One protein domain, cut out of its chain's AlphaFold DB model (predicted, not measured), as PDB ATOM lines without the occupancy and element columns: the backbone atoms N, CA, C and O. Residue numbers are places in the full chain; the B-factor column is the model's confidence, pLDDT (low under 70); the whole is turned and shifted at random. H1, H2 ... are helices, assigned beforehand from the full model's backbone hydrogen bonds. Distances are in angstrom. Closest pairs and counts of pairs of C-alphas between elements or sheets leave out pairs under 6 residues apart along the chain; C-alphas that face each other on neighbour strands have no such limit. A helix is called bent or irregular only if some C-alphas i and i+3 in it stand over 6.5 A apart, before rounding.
ATOM      1  N   ALA A 261     149.576 111.337 153.865       87.44
ATOM      2  CA  ALA A 261     150.769 112.101 153.530       87.44
ATOM      3  C   ALA A 261     151.553 111.434 152.388       87.44
ATOM      4  O   ALA A 261     151.846 112.110 151.403       87.44
ATOM      5  N   ILE A 262     151.785 110.119 152.475       91.06
ATOM      6  CA  ILE A 262     152.416 109.307 151.417       91.06
ATOM      7  C   ILE A 262     151.626 109.434 150.112       91.06
ATOM      8  O   ILE A 262     152.156 109.853 149.083       91.06
ATOM      9  N   ARG A 263     150.317 109.158 150.172       93.94
ATOM     10  CA  ARG A 263     149.427 109.233 149.011       93.94
ATOM     11  C   ARG A 263     149.478 110.609 148.349       93.94
ATOM     12  O   ARG A 263     149.606 110.694 147.134       93.94
ATOM     13  N   ARG A 264     149.401 111.693 149.129       90.38
ATOM     14  CA  ARG A 264     149.442 113.068 148.602       90.38
ATOM     15  C   ARG A 264     150.748 113.359 147.865       90.38
ATOM     16  O   ARG A 264     150.725 114.070 146.862       90.38
ATOM     17  N   GLU A 265     151.870 112.843 148.353       89.81
ATOM     18  CA  GLU A 265     153.163 113.042 147.703       89.81
ATOM     19  C   GLU A 265     153.248 112.286 146.370       89.81
ATOM     20  O   GLU A 265     153.611 112.865 145.344       89.81
ATOM     21  N   LEU A 266     152.767 111.042 146.336       92.19
ATOM     22  CA  LEU A 266     152.649 110.268 145.097       92.19
ATOM     23  C   LEU A 266     151.674 110.914 144.092       92.19
ATOM     24  O   LEU A 266     151.965 110.984 142.895       92.19
ATOM     25  N   GLU A 267     150.540 111.456 144.549       92.62
ATOM     26  CA  GLU A 267     149.596 112.209 143.702       92.62
ATOM     27  C   GLU A 267     150.255 113.448 143.075       92.62
ATOM     28  O   GLU A 267     150.063 113.727 141.889       92.62
ATOM     29  N   ARG A 268     151.070 114.189 143.838       89.81
ATOM     30  CA  ARG A 268     151.814 115.349 143.316       89.81
ATOM     31  C   ARG A 268     152.793 114.945 142.221       89.81
ATOM     32  O   ARG A 268     152.849 115.619 141.191       89.81
ATOM     33  N   GLY A 269     153.528 113.850 142.421       91.19
ATOM     34  CA  GLY A 269     154.477 113.328 141.436       91.19
ATOM     35  C   GLY A 269     153.803 112.814 140.160       91.19
ATOM     36  O   GLY A 269     154.336 112.977 139.062       91.19
ATOM     37  N   THR A 270     152.602 112.246 140.279       94.25
ATOM     38  CA  THR A 270     151.871 111.649 139.149       94.25
ATOM     39  C   THR A 270     151.008 112.646 138.374       94.25
ATOM     40  O   THR A 270     150.750 112.428 137.190       94.25
ATOM     41  N   TRP A 271     150.608 113.777 138.964       94.31
ATOM     42  CA  TRP A 271     149.743 114.763 138.302       94.31
ATOM     43  C   TRP A 271     150.249 115.261 136.929       94.31
ATOM     44  O   TRP A 271     149.449 115.299 135.984       94.31
ATOM     45  N   PRO A 272     151.543 115.611 136.743       96.38
ATOM     46  CA  PRO A 272     152.060 116.004 135.431       96.38
ATOM     47  C   PRO A 272     151.923 114.892 134.385       96.38
ATOM     48  O   PRO A 272     151.578 115.176 133.237       96.38
ATOM     49  N   ILE A 273     152.130 113.636 134.795       95.44
ATOM     50  CA  ILE A 273     152.026 112.449 133.938       95.44
ATOM     51  C   ILE A 273     150.570 112.232 133.525       95.44
ATOM     52  O   ILE A 273     150.280 112.130 132.334       95.44
ATOM     53  N   THR A 274     149.632 112.248 134.476       96.94
ATOM     54  CA  THR A 274     148.193 112.115 134.197       96.94
ATOM     55  C   THR A 274     147.723 113.183 133.219       96.94
ATOM     56  O   THR A 274     147.032 112.892 132.243       96.94
ATOM     57  N   LYS A 275     148.148 114.435 133.427       97.56
ATOM     58  CA  LYS A 275     147.822 115.552 132.538       97.56
ATOM     59  C   LYS A 275     148.423 115.376 131.144       97.56
ATOM     60  O   LYS A 275     147.736 115.656 130.159       97.56
ATOM     61  N   LEU A 276     149.677 114.933 131.051       97.75
ATOM     62  CA  LEU A 276     150.341 114.643 129.781       97.75
ATOM     63  C   LEU A 276     149.575 113.564 129.010       97.75
ATOM     64  O   LEU A 276     149.217 113.794 127.857       97.75
ATOM     65  N   ILE A 277     149.248 112.443 129.659       98.06
ATOM     66  CA  ILE A 277     148.532 111.321 129.041       98.06
ATOM     67  C   ILE A 277     147.122 111.736 128.613       98.06
ATOM     68  O   ILE A 277     146.745 111.498 127.471       98.06
ATOM     69  N   ASN A 278     146.358 112.415 129.472       98.06
ATOM     70  CA  ASN A 278     145.014 112.894 129.133       98.06
ATOM     71  C   ASN A 278     145.014 113.834 127.918       98.06
ATOM     72  O   ASN A 278     144.141 113.752 127.052       98.06
ATOM     73  N   ASN A 279     145.989 114.742 127.844       98.12
ATOM     74  CA  ASN A 279     146.140 115.618 126.686       98.12
ATOM     75  C   ASN A 279     146.538 114.823 125.443       98.12
ATOM     76  O   ASN A 279     145.934 114.999 124.388       98.12
ATOM     77  N   TYR A 280     147.500 113.916 125.584       98.44
ATOM     78  CA  TYR A 280     147.978 113.084 124.493       98.44
ATOM     79  C   TYR A 280     146.876 112.192 123.910       98.44
ATOM     80  O   TYR A 280     146.723 112.148 122.693       98.44
ATOM     81  N   VAL A 281     146.037 111.574 124.748       98.31
ATOM     82  CA  VAL A 281     144.851 110.806 124.326       98.31
ATOM     83  C   VAL A 281     143.919 111.674 123.472       98.31
ATOM     84  O   VAL A 281     143.529 111.272 122.378       98.31
ATOM     85  N   LYS A 282     143.616 112.907 123.901       98.06
ATOM     86  CA  LYS A 282     142.796 113.842 123.103       98.06
ATOM     87  C   LYS A 282     143.452 114.175 121.761       98.06
ATOM     88  O   LYS A 282     142.776 114.225 120.732       98.06
ATOM     89  N   TRP A 283     144.763 114.397 121.764       98.44
ATOM     90  CA  TRP A 283     145.533 114.747 120.574       98.44
ATOM     91  C   TRP A 283     145.591 113.608 119.555       98.44
ATOM     92  O   TRP A 283     145.321 113.821 118.370       98.44
ATOM     93  N   ILE A 284     145.867 112.385 120.006       98.38
ATOM     94  CA  ILE A 284     145.968 111.226 119.121       98.38
ATOM     95  C   ILE A 284     144.604 110.782 118.579       98.38
ATOM     96  O   ILE A 284     144.539 110.316 117.438       98.38
ATOM     97  N   VAL A 285     143.508 110.986 119.325       98.25
ATOM     98  CA  VAL A 285     142.139 110.789 118.814       98.25
ATOM     99  C   VAL A 285     141.870 111.749 117.656       98.25
ATOM    100  O   VAL A 285     141.469 111.305 116.580       98.25
ATOM    101  N   ALA A 286     142.165 113.044 117.825       98.31
ATOM    102  CA  ALA A 286     142.022 114.028 116.751       98.31
ATOM    103  C   ALA A 286     142.862 113.655 115.515       98.31
ATOM    104  O   ALA A 286     142.331 113.620 114.403       98.31
ATOM    105  N   ARG A 287     144.145 113.305 115.709       98.38
ATOM    106  CA  ARG A 287     145.057 112.874 114.631       98.38
ATOM    107  C   ARG A 287     144.512 111.662 113.874       98.38
ATOM    108  O   ARG A 287     144.413 111.693 112.649       98.38
ATOM    109  N   THR A 288     144.124 110.613 114.599       98.19
ATOM    110  CA  THR A 288     143.622 109.357 114.020       98.19
ATOM    111  C   THR A 288     142.342 109.581 113.218       98.19
ATOM    112  O   THR A 288     142.225 109.087 112.098       98.19
ATOM    113  N   LYS A 289     141.398 110.371 113.742       98.25
ATOM    114  CA  LYS A 289     140.127 110.648 113.056       98.25
ATOM    115  C   LYS A 289     140.299 111.527 111.818       98.25
ATOM    116  O   LYS A 289     139.661 111.265 110.797       98.25
ATOM    117  N   LEU A 290     141.197 112.516 111.863       98.06
ATOM    118  CA  LEU A 290     141.567 113.292 110.676       98.06
ATOM    119  C   LEU A 290     142.181 112.397 109.589       98.06
ATOM    120  O   LEU A 290     141.796 112.506 108.428       98.06
ATOM    121  N   ALA A 291     143.072 111.470 109.958       98.00
ATOM    122  CA  ALA A 291     143.669 110.513 109.020       98.00
ATOM    123  C   ALA A 291     142.631 109.561 108.392       98.00
ATOM    124  O   ALA A 291     142.798 109.110 107.260       98.00
ATOM    125  N   GLN A 292     141.528 109.296 109.097       98.25
ATOM    126  CA  GLN A 292     140.379 108.530 108.603       98.25
ATOM    127  C   GLN A 292     139.401 109.363 107.751       98.25
ATOM    128  O   GLN A 292     138.378 108.839 107.318       98.25
ATOM    129  N   ASN A 293     139.709 110.636 107.476       98.12
ATOM    130  CA  ASN A 293     138.850 111.588 106.762       98.12
ATOM    131  C   ASN A 293     137.489 111.837 107.441       98.12
ATOM    132  O   ASN A 293     136.505 112.152 106.769       98.12
ATOM    133  N   ILE A 294     137.414 111.711 108.771       98.00
ATOM    134  CA  ILE A 294     136.212 112.090 109.522       98.00
ATOM    135  C   ILE A 294     136.073 113.625 109.484       98.00
ATOM    136  O   ILE A 294     137.063 114.321 109.732       98.00
ATOM    137  N   PRO A 295     134.877 114.180 109.188       98.31
ATOM    138  CA  PRO A 295     134.655 115.624 109.193       98.31
ATOM    139  C   PRO A 295     135.043 116.251 110.533       98.31
ATOM    140  O   PRO A 295     134.684 115.740 111.598       98.31
ATOM    141  N   TRP A 296     135.765 117.372 110.485       97.69
ATOM    142  CA  TRP A 296     136.294 118.015 111.689       97.69
ATOM    143  C   TRP A 296     135.180 118.458 112.645       97.69
ATOM    144  O   TRP A 296     135.414 118.504 113.845       97.69
ATOM    145  N   GLU A 297     133.974 118.731 112.138       98.19
ATOM    146  CA  GLU A 297     132.790 119.073 112.924       98.19
ATOM    147  C   GLU A 297     132.382 117.933 113.868       98.19
ATOM    148  O   GLU A 297     132.059 118.183 115.025       98.19
ATOM    149  N   SER A 298     132.457 116.679 113.406       97.94
ATOM    150  CA  SER A 298     132.150 115.506 114.234       97.94
ATOM    151  C   SER A 298     133.219 115.279 115.302       97.94
ATOM    152  O   SER A 298     132.892 114.917 116.426       97.94
ATOM    153  N   ILE A 299     134.491 115.506 114.959       97.94
ATOM    154  CA  ILE A 299     135.609 115.405 115.910       97.94
ATOM    155  C   ILE A 299     135.494 116.512 116.971       97.94
ATOM    156  O   ILE A 299     135.756 116.289 118.150       97.94
ATOM    157  N   ALA A 300     135.105 117.713 116.544       97.50
ATOM    158  CA  ALA A 300     134.924 118.880 117.392       97.50
ATOM    159  C   ALA A 300     133.798 118.679 118.419       97.50
ATOM    160  O   ALA A 300     134.008 118.991 119.589       97.50
ATOM    161  N   ASP A 301     132.660 118.111 118.010       97.81
ATOM    162  CA  ASP A 301     131.545 117.785 118.908       97.81
ATOM    163  C   ASP A 301     131.964 116.788 120.004       97.81
ATOM    164  O   ASP A 301     131.799 117.052 121.193       97.81
ATOM    165  N   GLU A 302     132.629 115.698 119.618       97.12
ATOM    166  CA  GLU A 302     133.088 114.651 120.540       97.12
ATOM    167  C   GLU A 302     134.157 115.131 121.528       97.12
ATOM    168  O   GLU A 302     134.117 114.792 122.709       97.12
ATOM    169  N   LEU A 303     135.116 115.938 121.063       96.75
ATOM    170  CA  LEU A 303     136.185 116.468 121.913       96.75
ATOM    171  C   LEU A 303     135.780 117.749 122.667       96.75
ATOM    172  O   LEU A 303     136.588 118.285 123.431       96.75
ATOM    173  N   GLY A 304     134.565 118.266 122.456       97.12
ATOM    174  CA  GLY A 304     134.080 119.500 123.081       97.12
ATOM    175  C   GLY A 304     134.825 120.763 122.626       97.12
ATOM    176  O   GLY A 304     135.034 121.692 123.409       97.12
ATOM    177  N   VAL A 305     135.258 120.809 121.365       97.44
ATOM    178  CA  VAL A 305     136.056 121.895 120.775       97.44
ATOM    179  C   VAL A 305     135.235 122.632 119.713       97.44
ATOM    180  O   VAL A 305     134.350 122.059 119.099       97.44
ATOM    181  N   LYS A 306     135.498 123.924 119.472       96.25
ATOM    182  CA  LYS A 306     134.648 124.752 118.585       96.25
ATOM    183  C   LYS A 306     135.214 125.031 117.195       96.25
ATOM    184  O   LYS A 306     134.483 125.525 116.343       96.25
ATOM    185  N   THR A 307     136.510 124.814 116.962       97.06
ATOM    186  CA  THR A 307     137.160 125.288 115.729       97.06
ATOM    187  C   THR A 307     138.021 124.219 115.078       97.06
ATOM    188  O   THR A 307     138.754 123.502 115.761       97.06
ATOM    189  N   LYS A 308     137.994 124.185 113.742       97.50
ATOM    190  CA  LYS A 308     138.854 123.331 112.917       97.50
ATOM    191  C   LYS A 308     140.337 123.501 113.251       97.50
ATOM    192  O   LYS A 308     141.044 122.516 113.433       97.50
ATOM    193  N   ALA A 309     140.779 124.749 113.406       97.94
ATOM    194  CA  ALA A 309     142.168 125.079 113.708       97.94
ATOM    195  C   ALA A 309     142.653 124.442 115.023       97.94
ATOM    196  O   ALA A 309     143.816 124.068 115.136       97.94
ATOM    197  N   THR A 310     141.777 124.285 116.023       97.94
ATOM    198  CA  THR A 310     142.141 123.594 117.270       97.94
ATOM    199  C   THR A 310     142.314 122.087 117.063       97.94
ATOM    200  O   THR A 310     143.241 121.517 117.628       97.94
ATOM    201  N   ILE A 311     141.480 121.454 116.233       98.00
ATOM    202  CA  ILE A 311     141.596 120.021 115.910       98.00
ATOM    203  C   ILE A 311     142.876 119.740 115.114       98.00
ATOM    204  O   ILE A 311     143.618 118.817 115.438       98.00
ATOM    205  N   GLU A 312     143.190 120.580 114.125       97.75
ATOM    206  CA  GLU A 312     144.454 120.496 113.379       97.75
ATOM    207  C   GLU A 312     145.662 120.717 114.308       97.75
ATOM    208  O   GLU A 312     146.641 119.975 114.241       97.75
ATOM    209  N   LYS A 313     145.571 121.674 115.245       98.06
ATOM    210  CA  LYS A 313     146.600 121.892 116.272       98.06
ATOM    211  C   LYS A 313     146.799 120.660 117.159       98.06
ATOM    212  O   LYS A 313     147.937 120.339 117.472       98.06
ATOM    213  N   TYR A 314     145.727 119.980 117.559       98.25
ATOM    214  CA  TYR A 314     145.813 118.757 118.359       98.25
ATOM    215  C   TYR A 314     146.579 117.650 117.635       98.25
ATOM    216  O   TYR A 314     147.417 117.009 118.255       98.25
ATOM    217  N   ALA A 315     146.371 117.473 116.328       97.88
ATOM    218  CA  ALA A 315     147.136 116.492 115.563       97.88
ATOM    219  C   ALA A 315     148.645 116.787 115.579       97.88
ATOM    220  O   ALA A 315     149.433 115.896 115.878       97.88
ATOM    221  N   VAL A 316     149.038 118.049 115.370       98.12
ATOM    222  CA  VAL A 316     150.448 118.477 115.455       98.12
ATOM    223  C   VAL A 316     151.009 118.303 116.872       98.12
ATOM    224  O   VAL A 316     152.163 117.922 117.047       98.12
ATOM    225  N   GLN A 317     150.198 118.563 117.903       98.44
ATOM    226  CA  GLN A 317     150.602 118.362 119.297       98.44
ATOM    227  C   GLN A 317     150.809 116.885 119.648       98.44
ATOM    228  O   GLN A 317     151.660 116.605 120.484       98.44
ATOM    229  N   ALA A 318     150.084 115.954 119.017       98.19
ATOM    230  CA  ALA A 318     150.338 114.523 119.189       98.19
ATOM    231  C   ALA A 318     151.748 114.161 118.705       98.19
ATOM    232  O   ALA A 318     152.513 113.576 119.465       98.19
ATOM    233  N   ASP A 319     152.105 114.577 117.486       97.94
ATOM    234  CA  ASP A 319     153.423 114.298 116.901       97.94
ATOM    235  C   ASP A 319     154.543 114.923 117.747       97.94
ATOM    236  O   ASP A 319     155.539 114.276 118.061       97.94
ATOM    237  N   GLN A 320     154.359 116.175 118.179       98.12
ATOM    238  CA  GLN A 320     155.333 116.850 119.035       98.12
ATOM    239  C   GLN A 320     155.478 116.156 120.398       98.12
ATOM    240  O   GLN A 320     156.591 116.016 120.891       98.12
ATOM    241  N   ALA A 321     154.381 115.685 120.996       97.81
ATOM    242  CA  ALA A 321     154.426 114.975 122.271       97.81
ATOM    243  C   ALA A 321     155.169 113.635 122.172       97.81
ATOM    244  O   ALA A 321     155.906 113.302 123.097       97.81
ATOM    245  N   GLU A 322     155.016 112.902 121.063       98.12
ATOM    246  CA  GLU A 322     155.768 111.666 120.784       98.12
ATOM    247  C   GLU A 322     157.276 111.930 120.657       98.12
ATOM    248  O   GLU A 322     158.083 111.113 121.099       98.12
ATOM    249  N   ILE A 323     157.659 113.077 120.085       97.88
ATOM    250  CA  ILE A 323     159.062 113.501 119.957       97.88
ATOM    251  C   ILE A 323     159.627 113.934 121.314       97.88
ATOM    252  O   ILE A 323     160.711 113.494 121.698       97.88
ATOM    253  N   ASP A 324     158.901 114.789 122.034       97.88
ATOM    254  CA  ASP A 324     159.349 115.359 123.309       97.88
ATOM    255  C   ASP A 324     159.369 114.308 124.428       97.88
ATOM    256  O   ASP A 324     160.181 114.392 125.346       97.88
ATOM    257  N   ASN A 325     158.473 113.318 124.362       97.50
ATOM    258  CA  ASN A 325     158.278 112.293 125.387       97.50
ATOM    259  C   ASN A 325     158.178 110.902 124.732       97.50
ATOM    260  O   ASN A 325     157.095 110.308 124.706       97.50
ATOM    261  N   PRO A 326     159.294 110.334 124.233       97.62
ATOM    262  CA  PRO A 326     159.287 109.032 123.557       97.62
ATOM    263  C   PRO A 326     158.785 107.889 124.456       97.62
ATOM    264  O   PRO A 326     158.295 106.872 123.965       97.62
ATOM    265  N   GLU A 327     158.847 108.072 125.778       97.25
ATOM    266  CA  GLU A 327     158.282 107.159 126.775       97.25
ATOM    267  C   GLU A 327     156.778 106.924 126.606       97.25
ATOM    268  O   GLU A 327     156.299 105.850 126.959       97.25
ATOM    269  N   LEU A 328     156.022 107.865 126.022       97.19
ATOM    270  CA  LEU A 328     154.593 107.670 125.733       97.19
ATOM    271  C   LEU A 328     154.341 106.442 124.847       97.19
ATOM    272  O   LEU A 328     153.271 105.840 124.916       97.19
ATOM    273  N   LEU A 329     155.325 106.066 124.025       96.88
ATOM    274  CA  LEU A 329     155.237 104.944 123.096       96.88
ATOM    275  C   LEU A 329     155.927 103.679 123.615       96.88
ATOM    276  O   LEU A 329     155.566 102.578 123.204       96.88
ATOM    277  N   THR A 330     156.926 103.822 124.488       96.75
ATOM    278  CA  THR A 330     157.789 102.710 124.910       96.75
ATOM    279  C   THR A 330     157.529 102.241 126.337       96.75
ATOM    280  O   THR A 330     157.715 101.059 126.621       96.75
ATOM    281  N   ASN A 331     157.076 103.122 127.235       97.12
ATOM    282  CA  ASN A 331     156.828 102.778 128.629       97.12
ATOM    283  C   ASN A 331     155.530 101.939 128.752       97.12
ATOM    284  O   ASN A 331     154.452 102.405 128.357       97.12
ATOM    285  N   PRO A 332     155.582 100.711 129.308       96.81
ATOM    286  CA  PRO A 332     154.406  99.846 129.448       96.81
ATOM    287  C   PRO A 332     153.265 100.472 130.261       96.81
ATOM    288  O   PRO A 332     152.090 100.282 129.935       96.81
ATOM    289  N   THR A 333     153.592 101.257 131.286       94.75
ATOM    290  CA  THR A 333     152.606 101.946 132.125       94.75
ATOM    291  C   THR A 333     151.900 103.036 131.329       94.75
ATOM    292  O   THR A 333     150.670 103.070 131.297       94.75
ATOM    293  N   TYR A 334     152.646 103.883 130.611       97.56
ATOM    294  CA  TYR A 334     152.046 104.950 129.799       97.56
ATOM    295  C   TYR A 334     151.195 104.379 128.674       97.56
ATOM    296  O   TYR A 334     150.054 104.793 128.498       97.56
ATOM    297  N   THR A 335     151.703 103.378 127.954       97.62
ATOM    298  CA  THR A 335     150.944 102.729 126.876       97.62
ATOM    299  C   THR A 335     149.660 102.068 127.386       97.62
ATOM    300  O   THR A 335     148.641 102.117 126.697       97.62
ATOM    301  N   SER A 336     149.663 101.503 128.596       97.12
ATOM    302  CA  SER A 336     148.456 100.954 129.233       97.12
ATOM    303  C   SER A 336     147.451 102.049 129.599       97.12
ATOM    304  O   SER A 336     146.276 101.935 129.258       97.12
ATOM    305  N   LEU A 337     147.905 103.152 130.201       97.38
ATOM    306  CA  LEU A 337     147.053 104.303 130.529       97.38
ATOM    307  C   LEU A 337     146.482 104.988 129.276       97.38
ATOM    308  O   LEU A 337     145.316 105.375 129.255       97.38
ATOM    309  N   ILE A 338     147.270 105.088 128.203       98.19
ATOM    310  CA  ILE A 338     146.813 105.602 126.907       98.19
ATOM    311  C   ILE A 338     145.717 104.698 126.338       98.19
ATOM    312  O   ILE A 338     144.703 105.207 125.873       98.19
ATOM    313  N   LYS A 339     145.874 103.368 126.402       97.94
ATOM    314  CA  LYS A 339     144.833 102.421 125.962       97.94
ATOM    315  C   LYS A 339     143.531 102.593 126.747       97.94
ATOM    316  O   LYS A 339     142.477 102.607 126.123       97.94
ATOM    317  N   ILE A 340     143.612 102.765 128.070       97.12
ATOM    318  CA  ILE A 340     142.456 103.058 128.937       97.12
ATOM    319  C   ILE A 340     141.760 104.342 128.461       97.12
ATOM    320  O   ILE A 340     140.567 104.328 128.166       97.12
ATOM    321  N   GLY A 341     142.514 105.429 128.273       97.19
ATOM    322  CA  GLY A 341     141.953 106.691 127.786       97.19
ATOM    323  C   GLY A 341     141.336 106.591 126.384       97.19
ATOM    324  O   GLY A 341     140.289 107.180 126.126       97.19
ATOM    325  N   LEU A 342     141.943 105.819 125.477       97.12
ATOM    326  CA  LEU A 342     141.412 105.576 124.129       97.12
ATOM    327  C   LEU A 342     140.144 104.716 124.120       97.12
ATOM    328  O   LEU A 342     139.345 104.842 123.194       97.12
ATOM    329  N   ALA A 343     139.951 103.864 125.128       97.12
ATOM    330  CA  ALA A 343     138.717 103.106 125.322       97.12
ATOM    331  C   ALA A 343     137.563 103.970 125.872       97.12
ATOM    332  O   ALA A 343     136.417 103.526 125.864       97.12
ATOM    333  N   GLY A 344     137.848 105.207 126.301       95.88
ATOM    334  CA  GLY A 344     136.879 106.132 126.895       95.88
ATOM    335  C   GLY A 344     136.833 106.093 128.426       95.88
ATOM    336  O   GLY A 344     136.048 106.829 129.025       95.88
ATOM    337  N   ASP A 345     137.680 105.281 129.058       96.94
ATOM    338  CA  ASP A 345     137.791 105.201 130.510       96.94
ATOM    339  C   ASP A 345     138.621 106.368 131.080       96.94
ATOM    340  O   ASP A 345     139.437 106.997 130.402       96.94
ATOM    341  N   SER A 346     138.422 106.676 132.366       96.94
ATOM    342  CA  SER A 346     139.129 107.773 133.035       96.94
ATOM    343  C   SER A 346     140.573 107.394 133.375       96.94
ATOM    344  O   SER A 346     140.822 106.567 134.255       96.94
ATOM    345  N   VAL A 347     141.534 108.065 132.732       96.75
ATOM    346  CA  VAL A 347     142.964 107.954 133.070       96.75
ATOM    347  C   VAL A 347     143.220 108.415 134.506       96.75
ATOM    348  O   VAL A 347     143.979 107.766 135.216       96.75
ATOM    349  N   ASP A 348     142.562 109.487 134.964       96.50
ATOM    350  CA  ASP A 348     142.690 109.985 136.341       96.50
ATOM    351  C   ASP A 348     142.300 108.918 137.371       96.50
ATOM    352  O   ASP A 348     143.004 108.726 138.361       96.50
ATOM    353  N   TYR A 349     141.216 108.179 137.118       95.25
ATOM    354  CA  TYR A 349     140.786 107.080 137.980       95.25
ATOM    355  C   TYR A 349     141.794 105.924 137.987       95.25
ATOM    356  O   TYR A 349     142.142 105.419 139.053       95.25
ATOM    357  N   ALA A 350     142.306 105.531 136.816       94.62
ATOM    358  CA  ALA A 350     143.318 104.480 136.712       94.62
ATOM    359  C   ALA A 350     144.623 104.864 137.431       94.62
ATOM    360  O   ALA A 350     145.176 104.055 138.174       94.62
ATOM    361  N   VAL A 351     145.089 106.106 137.269       95.06
ATOM    362  CA  VAL A 351     146.268 106.605 137.990       95.06
ATOM    363  C   VAL A 351     146.000 106.685 139.491       95.06
ATOM    364  O   VAL A 351     146.861 106.275 140.259       95.06
ATOM    365  N   SER A 352     144.816 107.128 139.926       93.88
ATOM    366  CA  SER A 352     144.458 107.136 141.352       93.88
ATOM    367  C   SER A 352     144.547 105.742 141.974       93.88
ATOM    368  O   SER A 352     145.011 105.626 143.100       93.88
ATOM    369  N   HIS A 353     144.144 104.689 141.257       91.06
ATOM    370  CA  HIS A 353     144.289 103.308 141.733       91.06
ATOM    371  C   HIS A 353     145.747 102.867 141.841       91.06
ATOM    372  O   HIS A 353     146.120 102.238 142.828       91.06
ATOM    373  N   LEU A 354     146.579 103.215 140.856       90.12
ATOM    374  CA  LEU A 354     148.019 102.937 140.912       90.12
ATOM    375  C   LEU A 354     148.678 103.661 142.092       90.12
ATOM    376  O   LEU A 354     149.498 103.077 142.792       90.12
ATOM    377  N   VAL A 355     148.288 104.914 142.328       94.56
ATOM    378  CA  VAL A 355     148.748 105.709 143.468       94.56
ATOM    379  C   VAL A 355     148.287 105.098 144.787       94.56
ATOM    380  O   VAL A 355     149.091 105.002 145.704       94.56
ATOM    381  N   ASP A 356     147.033 104.655 144.894       87.44
ATOM    382  CA  ASP A 356     146.514 104.022 146.109       87.44
ATOM    383  C   ASP A 356     147.234 102.698 146.421       87.44
ATOM    384  O   ASP A 356     147.502 102.413 147.590       87.44
ATOM    385  N   ALA A 357     147.578 101.910 145.395       83.88
ATOM    386  CA  ALA A 357     148.376 100.693 145.541       83.88
ATOM    387  C   ALA A 357     149.809 101.004 146.003       83.88
ATOM    388  O   ALA A 357     150.248 100.466 147.016       83.88
ATOM    389  N   ALA A 358     150.499 101.927 145.328       89.75
ATOM    390  CA  ALA A 358     151.859 102.331 145.690       89.75
ATOM    391  C   ALA A 358     151.925 102.975 147.087       89.75
ATOM    392  O   ALA A 358     152.810 102.660 147.880       89.75
ATOM    393  N   ALA A 359     150.954 103.828 147.427       92.19
ATOM    394  CA  ALA A 359     150.864 104.454 148.742       92.19
ATOM    395  C   ALA A 359     150.680 103.420 149.853       92.19
ATOM    396  O   ALA A 359     151.204 103.596 150.949       92.19
ATOM    397  N   TRP A 360     149.925 102.353 149.580       87.06
ATOM    398  CA  TRP A 360     149.737 101.260 150.525       87.06
ATOM    399  C   TRP A 360     151.022 100.460 150.744       87.06
ATOM    400  O   TRP A 360     151.367 100.194 151.892       87.06
ATOM    401  N   GLU A 361     151.740 100.110 149.675       83.94
ATOM    402  CA  GLU A 361     153.023  99.401 149.770       83.94
ATOM    403  C   GLU A 361     154.041 100.195 150.595       83.94
ATOM    404  O   GLU A 361     154.635  99.668 151.537       83.94
ATOM    405  N   GLU A 362     154.184 101.486 150.295       89.75
ATOM    406  CA  GLU A 362     155.098 102.370 151.012       89.75
ATOM    407  C   GLU A 362     154.669 102.584 152.473       89.75
ATOM    408  O   GLU A 362     155.499 102.533 153.382       89.75
ATOM    409  N   PHE A 363     153.368 102.742 152.726       90.69
ATOM    410  CA  PHE A 363     152.824 102.828 154.081       90.69
ATOM    411  C   PHE A 363     153.092 101.560 154.900       90.69
ATOM    412  O   PHE A 363     153.525 101.660 156.048       90.69
ATOM    413  N   ALA A 364     152.832 100.379 154.330       82.62
ATOM    414  CA  ALA A 364     153.040  99.102 155.006       82.62
ATOM    415  C   ALA A 364     154.520  98.912 155.360       82.62
ATOM    416  O   ALA A 364     154.853  98.564 156.493       82.62
ATOM    417  N   TYR A 365     155.408  99.234 154.420       85.12
ATOM    418  CA  TYR A 365     156.848  99.202 154.638       85.12
ATOM    419  C   TYR A 365     157.296 100.155 155.759       85.12
ATOM    420  O   TYR A 365     157.941  99.734 156.720       85.12
ATOM    421  N   GLU A 366     156.904 101.428 155.699       89.44
ATOM    422  CA  GLU A 366     157.263 102.420 156.719       89.44
ATOM    423  C   GLU A 366     156.704 102.036 158.102       89.44
ATOM    424  O   GLU A 366     157.366 102.203 159.131       89.44
ATOM    425  N   LYS A 367     155.495 101.470 158.155       86.75
ATOM    426  CA  LYS A 367     154.895 100.971 159.395       86.75
ATOM    427  C   LYS A 367     155.730  99.849 160.019       86.75
ATOM    428  O   LYS A 367     155.956  99.875 161.233       86.75
ATOM    429  N   GLN A 368     156.229  98.909 159.215       81.81
ATOM    430  CA  GLN A 368     157.135  97.853 159.679       81.81
ATOM    431  C   GLN A 368     158.448  98.440 160.215       81.81
ATOM    432  O   GLN A 368     158.857  98.121 161.334       81.81
ATOM    433  N   VAL A 369     159.057  99.373 159.478       85.31
ATOM    434  CA  VAL A 369     160.277 100.086 159.890       85.31
ATOM    435  C   VAL A 369     160.090 100.777 161.247       85.31
ATOM    436  O   VAL A 369     160.895 100.589 162.164       85.31
ATOM    437  N   ARG A 370     158.991 101.518 161.433       85.81
ATOM    438  CA  ARG A 370     158.684 102.209 162.699       85.81
ATOM    439  C   ARG A 370     158.466 101.249 163.862       85.81
ATOM    440  O   ARG A 370     158.904 101.537 164.978       85.81
ATOM    441  N   ARG A 371     157.826 100.098 163.627       82.75
ATOM    442  CA  ARG A 371     157.685  99.043 164.645       82.75
ATOM    443  C   ARG A 371     159.046  98.496 165.072       82.75
ATOM    444  O   ARG A 371     159.306  98.423 166.272       82.75
ATOM    445  N   ALA A 372     159.925  98.184 164.121       79.44
ATOM    446  CA  ALA A 372     161.268  97.683 164.410       79.44
ATOM    447  C   ALA A 372     162.120  98.712 165.178       79.44
ATOM    448  O   ALA A 372     162.786  98.365 166.155       79.44
ATOM    449  N   LEU A 373     162.042  99.994 164.806       82.31
ATOM    450  CA  LEU A 373     162.701 101.083 165.539       82.31
ATOM    451  C   LEU A 373     162.189 101.204 166.979       82.31
ATOM    452  O   LEU A 373     162.982 101.359 167.908       82.31
ATOM    453  N   LYS A 374     160.872 101.090 167.189       82.31
ATOM    454  CA  LYS A 374     160.274 101.121 168.530       82.31
ATOM    455  C   LYS A 374     160.714  99.927 169.382       82.31
ATOM    456  O   LYS A 374     161.014 100.114 170.558       82.31
ATOM    457  N   ALA A 375     160.798  98.735 168.789       79.50
ATOM    458  CA  ALA A 375     161.281  97.528 169.459       79.50
ATOM    459  C   ALA A 375     162.767  97.624 169.847       79.50
ATOM    460  O   ALA A 375     163.142  97.160 170.912       79.50
TER     461      ALA A 375
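Overview. This is residues 261 to 375 of the 378 residues of the protein "DUF5710 domain-containing protein" of Pseudomonas eucalypticola (UniProt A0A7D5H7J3). Two long helices running opposite ways, bent H1 and H6, overlap partly in a rod. H2, H3 and H5 pack on H1b toward one end; residues 367 to 375 of H6 stick out at the other. The printed part has 115 residues, with six named helices, H1 to H6 in chain order, and no named strand; its class is all helix, and it is loose, with a radius of gyration of the C-alphas of 18.7 A and spans of 68 by 26 by 19 A.

Along the chain. Find C-alpha 261 at (150.769, 112.101, 153.530), beginning H1, residues 261 to 291, one helix by its hydrogen bonds but bent: C-alphas 269 and 272 are 7.0 A apart. Its arms are H1a, 261 to 269, and H1b, 272 to 291, 28.3 A. Next come H2, 296 to 303; H3, 308 to 324, 24.3 A; H4, 327 to 330; H5, 332 to 343; and H6, 347 to 375, running 42.1 A to C-alpha 375 at (161.281, 97.528, 169.459).

Arrangement. From hub H1, residues 280 to 287 alone of H1b touch H3, closest C-alphas Arg 287 and Ala 315, 4.3 A, at a steep 57 degrees. H4 touches H5 only at the corner. Every O i to N i+4 pair is within hydrogen-bond range, H4 being too short for one.

Size, cuts and confidence. Pro 295 and Ala 375 have the farthest C-alphas, 68.3 A apart. The printed part has no cut, its links are tight, and no printed residue is under 70 in pLDDT.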